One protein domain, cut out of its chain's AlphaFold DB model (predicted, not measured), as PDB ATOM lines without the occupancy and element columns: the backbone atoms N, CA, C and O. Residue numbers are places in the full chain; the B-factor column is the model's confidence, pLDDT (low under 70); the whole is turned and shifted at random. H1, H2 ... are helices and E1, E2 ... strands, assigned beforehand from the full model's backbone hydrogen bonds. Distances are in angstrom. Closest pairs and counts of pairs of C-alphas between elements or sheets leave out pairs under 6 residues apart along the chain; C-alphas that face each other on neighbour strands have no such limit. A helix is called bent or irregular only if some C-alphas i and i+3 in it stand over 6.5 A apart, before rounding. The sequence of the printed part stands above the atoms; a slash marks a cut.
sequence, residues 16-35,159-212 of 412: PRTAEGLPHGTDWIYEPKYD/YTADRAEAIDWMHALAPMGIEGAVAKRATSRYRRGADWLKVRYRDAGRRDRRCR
ATOM      1  N   PRO A  16      18.675  38.465 156.725       87.50
ATOM      2  CA  PRO A  16      18.962  37.117 157.203       87.50
ATOM      3  C   PRO A  16      18.148  36.800 158.464       87.50
ATOM      4  O   PRO A  16      18.043  37.629 159.380       87.50
ATOM      5  N   ARG A  17      17.615  35.578 158.539       90.19
ATOM      6  CA  ARG A  17      16.911  35.059 159.721       90.19
ATOM      7  C   ARG A  17      17.914  34.606 160.773       90.19
ATOM      8  O   ARG A  17      18.973  34.085 160.441       90.19
ATOM      9  N   THR A  18      17.594  34.796 162.047       90.88
ATOM     10  CA  THR A  18      18.429  34.278 163.139       90.88
ATOM     11  C   THR A  18      18.278  32.763 163.236       90.88
ATOM     12  O   THR A  18      17.160  32.254 163.195       90.88
ATOM     13  N   ALA A  19      19.391  32.052 163.398       90.00
ATOM     14  CA  ALA A  19      19.419  30.624 163.682       90.00
ATOM     15  C   ALA A  19      20.307  30.327 164.901       90.00
ATOM     16  O   ALA A  19      21.271  31.036 165.175       90.00
ATOM     17  N   GLU A  20      19.986  29.253 165.626       85.56
ATOM     18  CA  GLU A  20      20.716  28.839 166.838       85.56
ATOM     19  C   GLU A  20      22.080  28.194 166.546       85.56
ATOM     20  O   GLU A  20      22.891  28.002 167.446       85.56
ATOM     21  N   GLY A  21      22.325  27.789 165.304       89.06
ATOM     22  CA  GLY A  21      23.529  27.071 164.917       89.06
ATOM     23  C   GLY A  21      23.639  26.963 163.407       89.06
ATOM     24  O   GLY A  21      22.639  27.083 162.696       89.06
ATOM     25  N   LEU A  22      24.861  26.739 162.919       92.19
ATOM     26  CA  LEU A  22      25.087  26.565 161.490       92.19
ATOM     27  C   LEU A  22      24.359  25.304 161.000       92.19
ATOM     28  O   LEU A  22      24.549  24.238 161.607       92.19
ATOM     29  N   PRO A  23      23.540  25.405 159.936       92.38
ATOM     30  CA  PRO A  23      22.823  24.262 159.381       92.38
ATOM     31  C   PRO A  23      23.801  23.211 158.854       92.38
ATOM     32  O   PRO A  23      24.942  23.530 158.536       92.38
ATOM     33  N   HIS A  24      23.348  21.961 158.769       89.38
ATOM     34  CA  HIS A  24      24.072  20.872 158.111       89.38
ATOM     35  C   HIS A  24      23.568  20.699 156.672       89.38
ATOM     36  O   HIS A  24      22.422  21.040 156.371       89.38
ATOM     37  N   GLY A  25      24.402  20.122 155.809       86.38
ATOM     38  CA  GLY A  25      24.044  19.752 154.439       86.38
ATOM     39  C   GLY A  25      25.033  20.292 153.412       86.38
ATOM     40  O   GLY A  25      25.732  21.266 153.666       86.38
ATOM     41  N   THR A  26      25.071  19.650 152.250       84.56
ATOM     42  CA  THR A  26      26.029  19.926 151.167       84.56
ATOM     43  C   THR A  26      25.706  21.179 150.354       84.56
ATOM     44  O   THR A  26      26.557  21.675 149.623       84.56
ATOM     45  N   ASP A  27      24.488  21.706 150.480       91.19
ATOM     46  CA  ASP A  27      24.034  22.882 149.727       91.19
ATOM     47  C   ASP A  27      24.253  24.205 150.464       91.19
ATOM     48  O   ASP A  27      23.844  25.256 149.967       91.19
ATOM     49  N   TRP A  28      24.849  24.170 151.655       95.44
ATOM     50  CA  TRP A  28      25.130  25.363 152.442       95.44
ATOM     51  C   TRP A  28      26.535  25.880 152.170       95.44
ATOM     52  O   TRP A  28      27.496  25.120 152.113       95.44
ATOM     53  N   ILE A  29      26.632  27.196 152.049       96.50
ATOM     54  CA  ILE A  29      27.886  27.933 152.119       96.50
ATOM     55  C   ILE A  29      27.850  28.834 153.343       96.50
ATOM     56  O   ILE A  29      26.772  29.218 153.810       96.50
ATOM     57  N   TYR A  30      29.023  29.166 153.859       96.81
ATOM     58  CA  TYR A  30      29.188  29.946 155.072       96.81
ATOM     59  C   TYR A  30      30.158  31.092 154.824       96.81
ATOM     60  O   TYR A  30      31.254  30.879 154.315       96.81
ATOM     61  N   GLU A  31      29.761  32.290 155.229       96.69
ATOM     62  CA  GLU A  31      30.573  33.506 155.170       96.69
ATOM     63  C   GLU A  31      30.750  34.079 156.584       96.69
ATOM     64  O   GLU A  31      29.851  33.916 157.424       96.69
ATOM     65  N   PRO A  32      31.862  34.775 156.887       96.12
ATOM     66  CA  PRO A  32      32.006  35.503 158.139       96.12
ATOM     67  C   PRO A  32      30.894  36.542 158.307       96.12
ATOM     68  O   PRO A  32      30.550  37.278 157.385       96.12
ATOM     69  N   LYS A  33      30.338  36.638 159.514       94.94
ATOM     70  CA  LYS A  33      29.398  37.701 159.854       94.94
ATOM     71  C   LYS A  33      30.174  38.912 160.373       94.94
ATOM     72  O   LYS A  33      30.529  38.962 161.551       94.94
ATOM     73  N   TYR A  34      30.378  39.887 159.500       94.38
ATOM     74  CA  TYR A  34      30.958  41.181 159.850       94.38
ATOM     75  C   TYR A  34      30.026  41.997 160.764       94.38
ATOM     76  O   TYR A  34      28.811  41.745 160.839       94.38
ATOM     77  N   ASP A  35      30.624  42.941 161.488       89.31
ATOM     78  CA  ASP A  35      29.935  43.933 162.311       89.31
ATOM     79  C   ASP A  35      30.169  45.327 161.721       89.31
ATOM     80  O   ASP A  35      31.298  45.824 161.718       89.31
ATOM     81  N   TYR A 159      34.328  32.685 151.708       95.94
ATOM     82  CA  TYR A 159      33.291  31.694 151.970       95.94
ATOM     83  C   TYR A 159      33.892  30.291 152.031       95.94
ATOM     84  O   TYR A 159      34.955  30.034 151.470       95.94
ATOM     85  N   THR A 160      33.202  29.384 152.712       95.69
ATOM     86  CA  THR A 160      33.533  27.957 152.729       95.69
ATOM     87  C   THR A 160      32.263  27.121 152.619       95.69
ATOM     88  O   THR A 160      31.188  27.542 153.051       95.69
ATOM     89  N   ALA A 161      32.375  25.935 152.024       95.38
ATOM     90  CA  ALA A 161      31.343  24.899 152.088       95.38
ATOM     91  C   ALA A 161      31.582  23.927 153.263       95.38
ATOM     92  O   ALA A 161      30.724  23.098 153.567       95.38
ATOM     93  N   ASP A 162      32.731  24.026 153.943       95.19
ATOM     94  CA  ASP A 162      33.034  23.233 155.127       95.19
ATOM     95  C   ASP A 162      32.486  23.916 156.385       95.19
ATOM     96  O   ASP A 162      32.950  24.960 156.849       95.19
ATOM     97  N   ARG A 163      31.479  23.281 156.982       94.44
ATOM     98  CA  ARG A 163      30.867  23.743 158.226       94.44
ATOM     99  C   ARG A 163      31.854  23.774 159.395       94.44
ATOM    100  O   ARG A 163      31.703  24.621 160.273       94.44
ATOM    101  N   ALA A 164      32.800  22.838 159.465       92.62
ATOM    102  CA  ALA A 164      33.780  22.799 160.547       92.62
ATOM    103  C   ALA A 164      34.729  23.998 160.453       92.62
ATOM    104  O   ALA A 164      34.948  24.680 161.451       92.62
ATOM    105  N   GLU A 165      35.189  24.314 159.243       93.94
ATOM    106  CA  GLU A 165      35.970  25.521 158.977       93.94
ATOM    107  C   GLU A 165      35.186  26.794 159.334       93.94
ATOM    108  O   GLU A 165      35.708  27.674 160.018       93.94
ATOM    109  N   ALA A 166      33.906  26.872 158.961       94.50
ATOM    110  CA  ALA A 166      33.058  28.006 159.323       94.50
ATOM    111  C   ALA A 166      32.921  28.179 160.847       94.50
ATOM    112  O   ALA A 166      32.947  29.302 161.349       94.50
ATOM    113  N   ILE A 167      32.800  27.078 161.600       92.62
ATOM    114  CA  ILE A 167      32.814  27.112 163.069       92.62
ATOM    115  C   ILE A 167      34.161  27.636 163.566       92.62
ATOM    116  O   ILE A 167      34.180  28.544 164.397       92.62
ATOM    117  N   ASP A 168      35.274  27.129 163.036       92.50
ATOM    118  CA  ASP A 168      36.613  27.584 163.418       92.50
ATOM    119  C   ASP A 168      36.774  29.099 163.201       92.50
ATOM    120  O   ASP A 168      37.290  29.787 164.084       92.50
ATOM    121  N   TRP A 169      36.254  29.657 162.098       93.06
ATOM    122  CA  TRP A 169      36.238  31.108 161.858       93.06
ATOM    123  C   TRP A 169      35.482  31.872 162.943       93.06
ATOM    124  O   TRP A 169      35.983  32.879 163.446       93.06
ATOM    125  N   MET A 170      34.302  31.383 163.344       91.12
ATOM    126  CA  MET A 170      33.485  32.020 164.385       91.12
ATOM    127  C   MET A 170      34.219  32.119 165.727       91.12
ATOM    128  O   MET A 170      33.968  33.055 166.481       91.12
ATOM    129  N   HIS A 171      35.105  31.171 166.037       89.25
ATOM    130  CA  HIS A 171      35.918  31.198 167.254       89.25
ATOM    131  C   HIS A 171      37.186  32.042 167.080       89.25
ATOM    132  O   HIS A 171      37.483  32.895 167.917       89.25
ATOM    133  N   ALA A 172      37.939  31.800 166.006       89.00
ATOM    134  CA  ALA A 172      39.262  32.379 165.799       89.00
ATOM    135  C   ALA A 172      39.215  33.877 165.473       89.00
ATOM    136  O   ALA A 172      40.110  34.616 165.876       89.00
ATOM    137  N   LEU A 173      38.171  34.332 164.773       90.31
ATOM    138  CA  LEU A 173      38.039  35.722 164.326       90.31
ATOM    139  C   LEU A 173      37.166  36.577 165.255       90.31
ATOM    140  O   LEU A 173      37.098  37.795 165.083       90.31
ATOM    141  N   ALA A 174      36.535  35.981 166.273       90.31
ATOM    142  CA  ALA A 174      35.752  36.727 167.259       90.31
ATOM    143  C   ALA A 174      36.543  37.865 167.944       90.31
ATOM    144  O   ALA A 174      35.990  38.959 168.079       90.31
ATOM    145  N   PRO A 175      37.830  37.700 168.326       88.62
ATOM    146  CA  PRO A 175      38.621  38.797 168.895       88.62
ATOM    147  C   PRO A 175      38.810  39.995 167.947       88.62
ATOM    148  O   PRO A 175      38.921  41.131 168.422       88.62
ATOM    149  N   MET A 176      38.795  39.739 166.633       88.50
ATOM    150  CA  MET A 176      38.896  40.741 165.562       88.50
ATOM    151  C   MET A 176      37.548  41.414 165.250       88.50
ATOM    152  O   MET A 176      37.497  42.288 164.390       88.50
ATOM    153  N   GLY A 177      36.462  41.037 165.934       88.69
ATOM    154  CA  GLY A 177      35.136  41.644 165.772       88.69
ATOM    155  C   GLY A 177      34.202  40.921 164.797       88.69
ATOM    156  O   GLY A 177      33.143  41.449 164.472       88.69
ATOM    157  N   ILE A 178      34.540  39.709 164.341       92.12
ATOM    158  CA  ILE A 178      33.586  38.869 163.603       92.12
ATOM    159  C   ILE A 178      32.531  38.326 164.578       92.12
ATOM    160  O   ILE A 178      32.851  37.616 165.530       92.12
ATOM    161  N   GLU A 179      31.253  38.640 164.348       91.88
ATOM    162  CA  GLU A 179      30.162  38.273 165.266       91.88
ATOM    163  C   GLU A 179      29.772  36.789 165.188       91.88
ATOM    164  O   GLU A 179      29.093  36.260 166.078       91.88
ATOM    165  N   GLY A 180      30.121  36.122 164.091       93.94
ATOM    166  CA  GLY A 180      29.711  34.757 163.801       93.94
ATOM    167  C   GLY A 180      29.791  34.447 162.311       93.94
ATOM    168  O   GLY A 180      30.743  34.854 161.651       93.94
ATOM    169  N   ALA A 181      28.790  33.747 161.785       96.00
ATOM    170  CA  ALA A 181      28.728  33.377 160.376       96.00
ATOM    171  C   ALA A 181      27.314  33.540 159.801       96.00
ATOM    172  O   ALA A 181      26.308  33.489 160.520       96.00
ATOM    173  N   VAL A 182      27.246  33.744 158.489       96.00
ATOM    174  CA  VAL A 182      26.012  33.736 157.702       96.00
ATOM    175  C   VAL A 182      26.037  32.502 156.812       96.00
ATOM    176  O   VAL A 182      26.924  32.355 155.980       96.00
ATOM    177  N   ALA A 183      25.067  31.610 156.996       96.19
ATOM    178  CA  ALA A 183      24.858  30.466 156.125       96.19
ATOM    179  C   ALA A 183      23.880  30.838 155.010       96.19
ATOM    180  O   ALA A 183      22.804  31.374 155.288       96.19
ATOM    181  N   LYS A 184      24.225  30.525 153.765       95.31
ATOM    182  CA  LYS A 184      23.368  30.733 152.592       95.31
ATOM    183  C   LYS A 184      23.227  29.416 151.841       95.31
ATOM    184  O   LYS A 184      24.165  28.622 151.812       95.31
ATOM    185  N   ARG A 185      22.085  29.163 151.204       94.38
ATOM    186  CA  ARG A 185      21.999  28.054 150.240       94.38
ATOM    187  C   ARG A 185      22.664  28.441 148.928       94.38
ATOM    188  O   ARG A 185      22.323  29.471 148.348       94.38
ATOM    189  N   ALA A 186      23.520  27.573 148.410       94.75
ATOM    190  CA  ALA A 186      24.244  27.781 147.163       94.75
ATOM    191  C   ALA A 186      23.309  27.941 145.943       94.75
ATOM    192  O   ALA A 186      23.622  28.655 144.996       94.75
ATOM    193  N   THR A 187      22.125  27.323 145.993       94.06
ATOM    194  CA  THR A 187      21.078  27.412 144.963       94.06
ATOM    195  C   THR A 187      20.072  28.546 145.204       94.06
ATOM    196  O   THR A 187      19.139  28.720 144.422       94.06
ATOM    197  N   SER A 188      20.225  29.336 146.278       93.44
ATOM    198  CA  SER A 188      19.256  30.390 146.610       93.44
ATOM    199  C   SER A 188      19.344  31.596 145.676       93.44
ATOM    200  O   SER A 188      20.423  32.117 145.389       93.44
ATOM    201  N   ARG A 189      18.176  32.077 145.248       94.06
ATOM    202  CA  ARG A 189      18.009  33.359 144.550       94.06
ATOM    203  C   ARG A 189      18.000  34.516 145.553       94.06
ATOM    204  O   ARG A 189      17.667  34.310 146.725       94.06
ATOM    205  N   TYR A 190      18.327  35.723 145.103       93.25
ATOM    206  CA  TYR A 190      18.334  36.915 145.949       93.25
ATOM    207  C   TYR A 190      16.911  37.471 146.089       93.25
ATOM    208  O   TYR A 190      16.442  38.260 145.278       93.25
ATOM    209  N   ARG A 191      16.177  37.014 147.108       87.12
ATOM    210  CA  ARG A 191      14.797  37.453 147.369       87.12
ATOM    211  C   ARG A 191      14.473  37.482 148.854       87.12
ATOM    212  O   ARG A 191      15.091  36.778 149.655       87.12
ATOM    213  N   ARG A 192      13.461  38.264 149.240       77.69
ATOM    214  CA  ARG A 192      12.928  38.234 150.612       77.69
ATOM    215  C   ARG A 192      12.522  36.802 150.984       77.69
ATOM    216  O   ARG A 192      11.967  36.072 150.168       77.69
ATOM    217  N   GLY A 193      12.833  36.395 152.213       69.19
ATOM    218  CA  GLY A 193      12.603  35.022 152.674       69.19
ATOM    219  C   GLY A 193      13.595  33.985 152.131       69.19
ATOM    220  O   GLY A 193      13.394  32.800 152.378       69.19
ATOM    221  N   ALA A 194      14.657  34.398 151.425       71.75
ATOM    222  CA  ALA A 194      15.762  33.513 151.072       71.75
ATOM    223  C   ALA A 194      16.360  32.814 152.307       71.75
ATOM    224  O   ALA A 194      16.305  33.319 153.433       71.75
ATOM    225  N   ASP A 195      16.978  31.655 152.069       81.69
ATOM    226  CA  ASP A 195      17.639  30.835 153.086       81.69
ATOM    227  C   ASP A 195      18.992  31.427 153.496       81.69
ATOM    228  O   ASP A 195      20.044  30.820 153.305       81.69
ATOM    229  N   TRP A 196      18.961  32.647 154.030       92.44
ATOM    230  CA  TRP A 196      20.092  33.294 154.682       92.44
ATOM    231  C   TRP A 196      19.881  33.219 156.188       92.44
ATOM    232  O   TRP A 196      18.938  33.806 156.728       92.44
ATOM    233  N   LEU A 197      20.755  32.486 156.865       93.81
ATOM    234  CA  LEU A 197      20.699  32.246 158.298       93.81
ATOM    235  C   LEU A 197      21.921  32.873 158.961       93.81
ATOM    236  O   LEU A 197      23.046  32.454 158.714       93.81
ATOM    237  N   LYS A 198      21.713  33.863 159.828       93.62
ATOM    238  CA  LYS A 198      22.783  34.411 160.667       93.62
ATOM    239  C   LYS A 198      22.867  33.630 161.972       93.62
ATOM    240  O   LYS A 198      21.852  33.414 162.638       93.62
ATOM    241  N   VAL A 199      24.082  33.264 162.353       93.00
ATOM    242  CA  VAL A 199      24.384  32.575 163.608       93.00
ATOM    243  C   VAL A 199      25.479  33.356 164.309       93.00
ATOM    244  O   VAL A 199      26.554  33.567 163.749       93.00
ATOM    245  N   ARG A 200      25.211  33.802 165.537       89.56
ATOM    246  CA  ARG A 200      26.216  34.486 166.354       89.56
ATOM    247  C   ARG A 200      27.057  33.471 167.104       89.56
ATOM    248  O   ARG A 200      26.561  32.425 167.524       89.56
ATOM    249  N   TYR A 201      28.312  33.822 167.352       81.38
ATOM    250  CA  TYR A 201      29.233  33.012 168.142       81.38
ATOM    251  C   TYR A 201      28.638  32.587 169.500       81.38
ATOM    252  O   TYR A 201      28.717  31.424 169.893       81.38
ATOM    253  N   ARG A 202      27.957  33.515 170.189       74.25
ATOM    254  CA  ARG A 202      27.319  33.261 171.494       74.25
ATOM    255  C   ARG A 202      26.165  32.250 171.427       74.25
ATOM    256  O   ARG A 202      25.883  31.591 172.428       74.25
ATOM    257  N   ASP A 203      25.535  32.105 170.264       64.81
ATOM    258  CA  ASP A 203      24.362  31.248 170.068       64.81
ATOM    259  C   ASP A 203      24.762  29.829 169.639       64.81
ATOM    260  O   ASP A 203      24.168  28.857 170.112       64.81
ATOM    261  N   ALA A 204      25.847  29.693 168.864       57.16
ATOM    262  CA  ALA A 204      26.355  28.410 168.365       57.16
ATOM    263  C   ALA A 204      26.649  27.378 169.477       57.16
ATOM    264  O   ALA A 204      26.533  26.170 169.264       57.16
ATOM    265  N   GLY A 205      26.968  27.837 170.694       49.06
ATOM    266  CA  GLY A 205      27.230  26.981 171.855       49.06
ATOM    267  C   GLY A 205      25.989  26.405 172.556       49.06
ATOM    268  O   GLY A 205      26.139  25.519 173.403       49.06
ATOM    269  N   ARG A 206      24.762  26.866 172.254       50.38
ATOM    270  CA  ARG A 206      23.548  26.400 172.961       50.38
ATOM    271  C   ARG A 206      23.101  24.997 172.541       50.38
ATOM    272  O   ARG A 206      22.649  24.244 173.405       50.38
ATOM    273  N   ARG A 207      23.273  24.597 171.273       46.38
ATOM    274  CA  ARG A 207      22.929  23.233 170.813       46.38
ATOM    275  C   ARG A 207      23.981  22.187 171.154       46.38
ATOM    276  O   ARG A 207      23.591  21.110 171.597       46.38
ATOM    277  N   ASP A 208      25.277  22.492 171.044       48.41
ATOM    278  CA  ASP A 208      26.323  21.508 171.383       48.41
ATOM    279  C   ASP A 208      26.277  21.143 172.878       48.41
ATOM    280  O   ASP A 208      26.354  19.979 173.265       48.41
ATOM    281  N   ARG A 209      25.986  22.122 173.746       45.38
ATOM    282  CA  ARG A 209      25.749  21.870 175.178       45.38
ATOM    283  C   ARG A 209      24.471  21.070 175.446       45.38
ATOM    284  O   ARG A 209      24.447  20.289 176.396       45.38
ATOM    285  N   ARG A 210      23.419  21.240 174.638       41.25
ATOM    286  CA  ARG A 210      22.165  20.476 174.765       41.25
ATOM    287  C   ARG A 210      22.336  19.032 174.273       41.25
ATOM    288  O   ARG A 210      21.865  18.134 174.958       41.25
ATOM    289  N   CYS A 211      23.094  18.794 173.197       45.34
ATOM    290  CA  CYS A 211      23.497  17.444 172.775       45.34
ATOM    291  C   CYS A 211      24.391  16.762 173.818       45.34
ATOM    292  O   CYS A 211      24.140  15.614 174.169       45.34
ATOM    293  N   ARG A 212      25.362  17.476 174.404       41.22
ATOM    294  CA  ARG A 212      26.189  16.935 175.501       41.22
ATOM    295  C   ARG A 212      25.392  16.619 176.770       41.22
ATOM    296  O   ARG A 212      25.757  15.694 177.486       41.22
TER     297      ARG A 212
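AT A GLANCE: This is residues 16 to 35 and 159 to 212 of the 412 residues of the protein "DNA_LIGASE_A3 domain-containing protein" of Microlunatus sp. Gsoil 973 (UniProt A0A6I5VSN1). A small antiparallel sheet of three strands, E1, E2 and E3, has the helix H1 packed over one face and running along the strands, while a second helix, H2, leads straight off the end of E3 and only grazes the sheet. The unnamed residues 16 to 27 start beside E3, where residues 17 to 18 pair with it in parallel, and loop round to the start of E1 at the other edge. The printed part has 74 residues, with two named helices and three named strands along the chain as E1, H1, E2, E3, H2, and the sheet's order is E1, E2, E3. The class is mixed, helices and strands. The whole is compact, with a radius of gyration of the C-alphas of 11.9 A and spans of 32 by 29 by 20 A.

IN THESE COORDINATES: In the sheet, E2 is residues 180 to 185, 17.0 A from first to last C-alpha. E1 is residues 28 to 33, 15.0 A, beginning at C-alpha 28 at (25.130, 25.363, 152.442). E3 is residues 196 to 200, 13.2 A. H1 is residues 163 to 172, 14.2 A, with C-alpha 163 at (30.867, 23.743, 158.226). H2 is residues 201 to 212, 17.9 A, ending at C-alpha 212 at (26.189, 16.935, 175.501). H2 is irregular, but only just: C-alphas 204 and 207 are 6.7 A apart.

HOW THE PARTS SIT: E2 is the inner strand. E1 and E2 are antiparallel at 149 degrees, with N 31 and O 182 within hydrogen-bond range at 2.9 A. E2 and E3 form a hairpin, antiparallel at 162 degrees, with N 183 and O 197 within range at 2.8 A. H1 is on the sheet at a height over the sheet of 8.8 A. It lies over E2, and is only just not over E1, where 2 of its 10 C-alphas fall. It runs along the strands, at 9 degrees to E2 on the local plane. The closest C-alphas of H1 and E2 are those of Met 170 and Gly 180, 4.7 A apart. H2 only grazes the sheet, with its residues 201 to 204. H1 and H2 are close but not clearly touching, the closest C-alphas being those of Met 170 and Tyr 201 at 5.8 A. In H1 every O i to N i+4 pair is within hydrogen-bond range; in H2, 4 of 8 are.

THE WHOLE: The C-alphas of Arg 191 and Arg 212 are the two farthest apart, at 36.6 A. Residues 36 to 158 are not printed, and C-alphas 35 and 159 are 16.4 A apart across this cut. Of the links printed whole, E3 to H2 is tight, and H1 to E2 and E2 to E3 are short. The mean pLDDT of the printed part is 85.2; residue 193 and residues 203 to 212 are under 70.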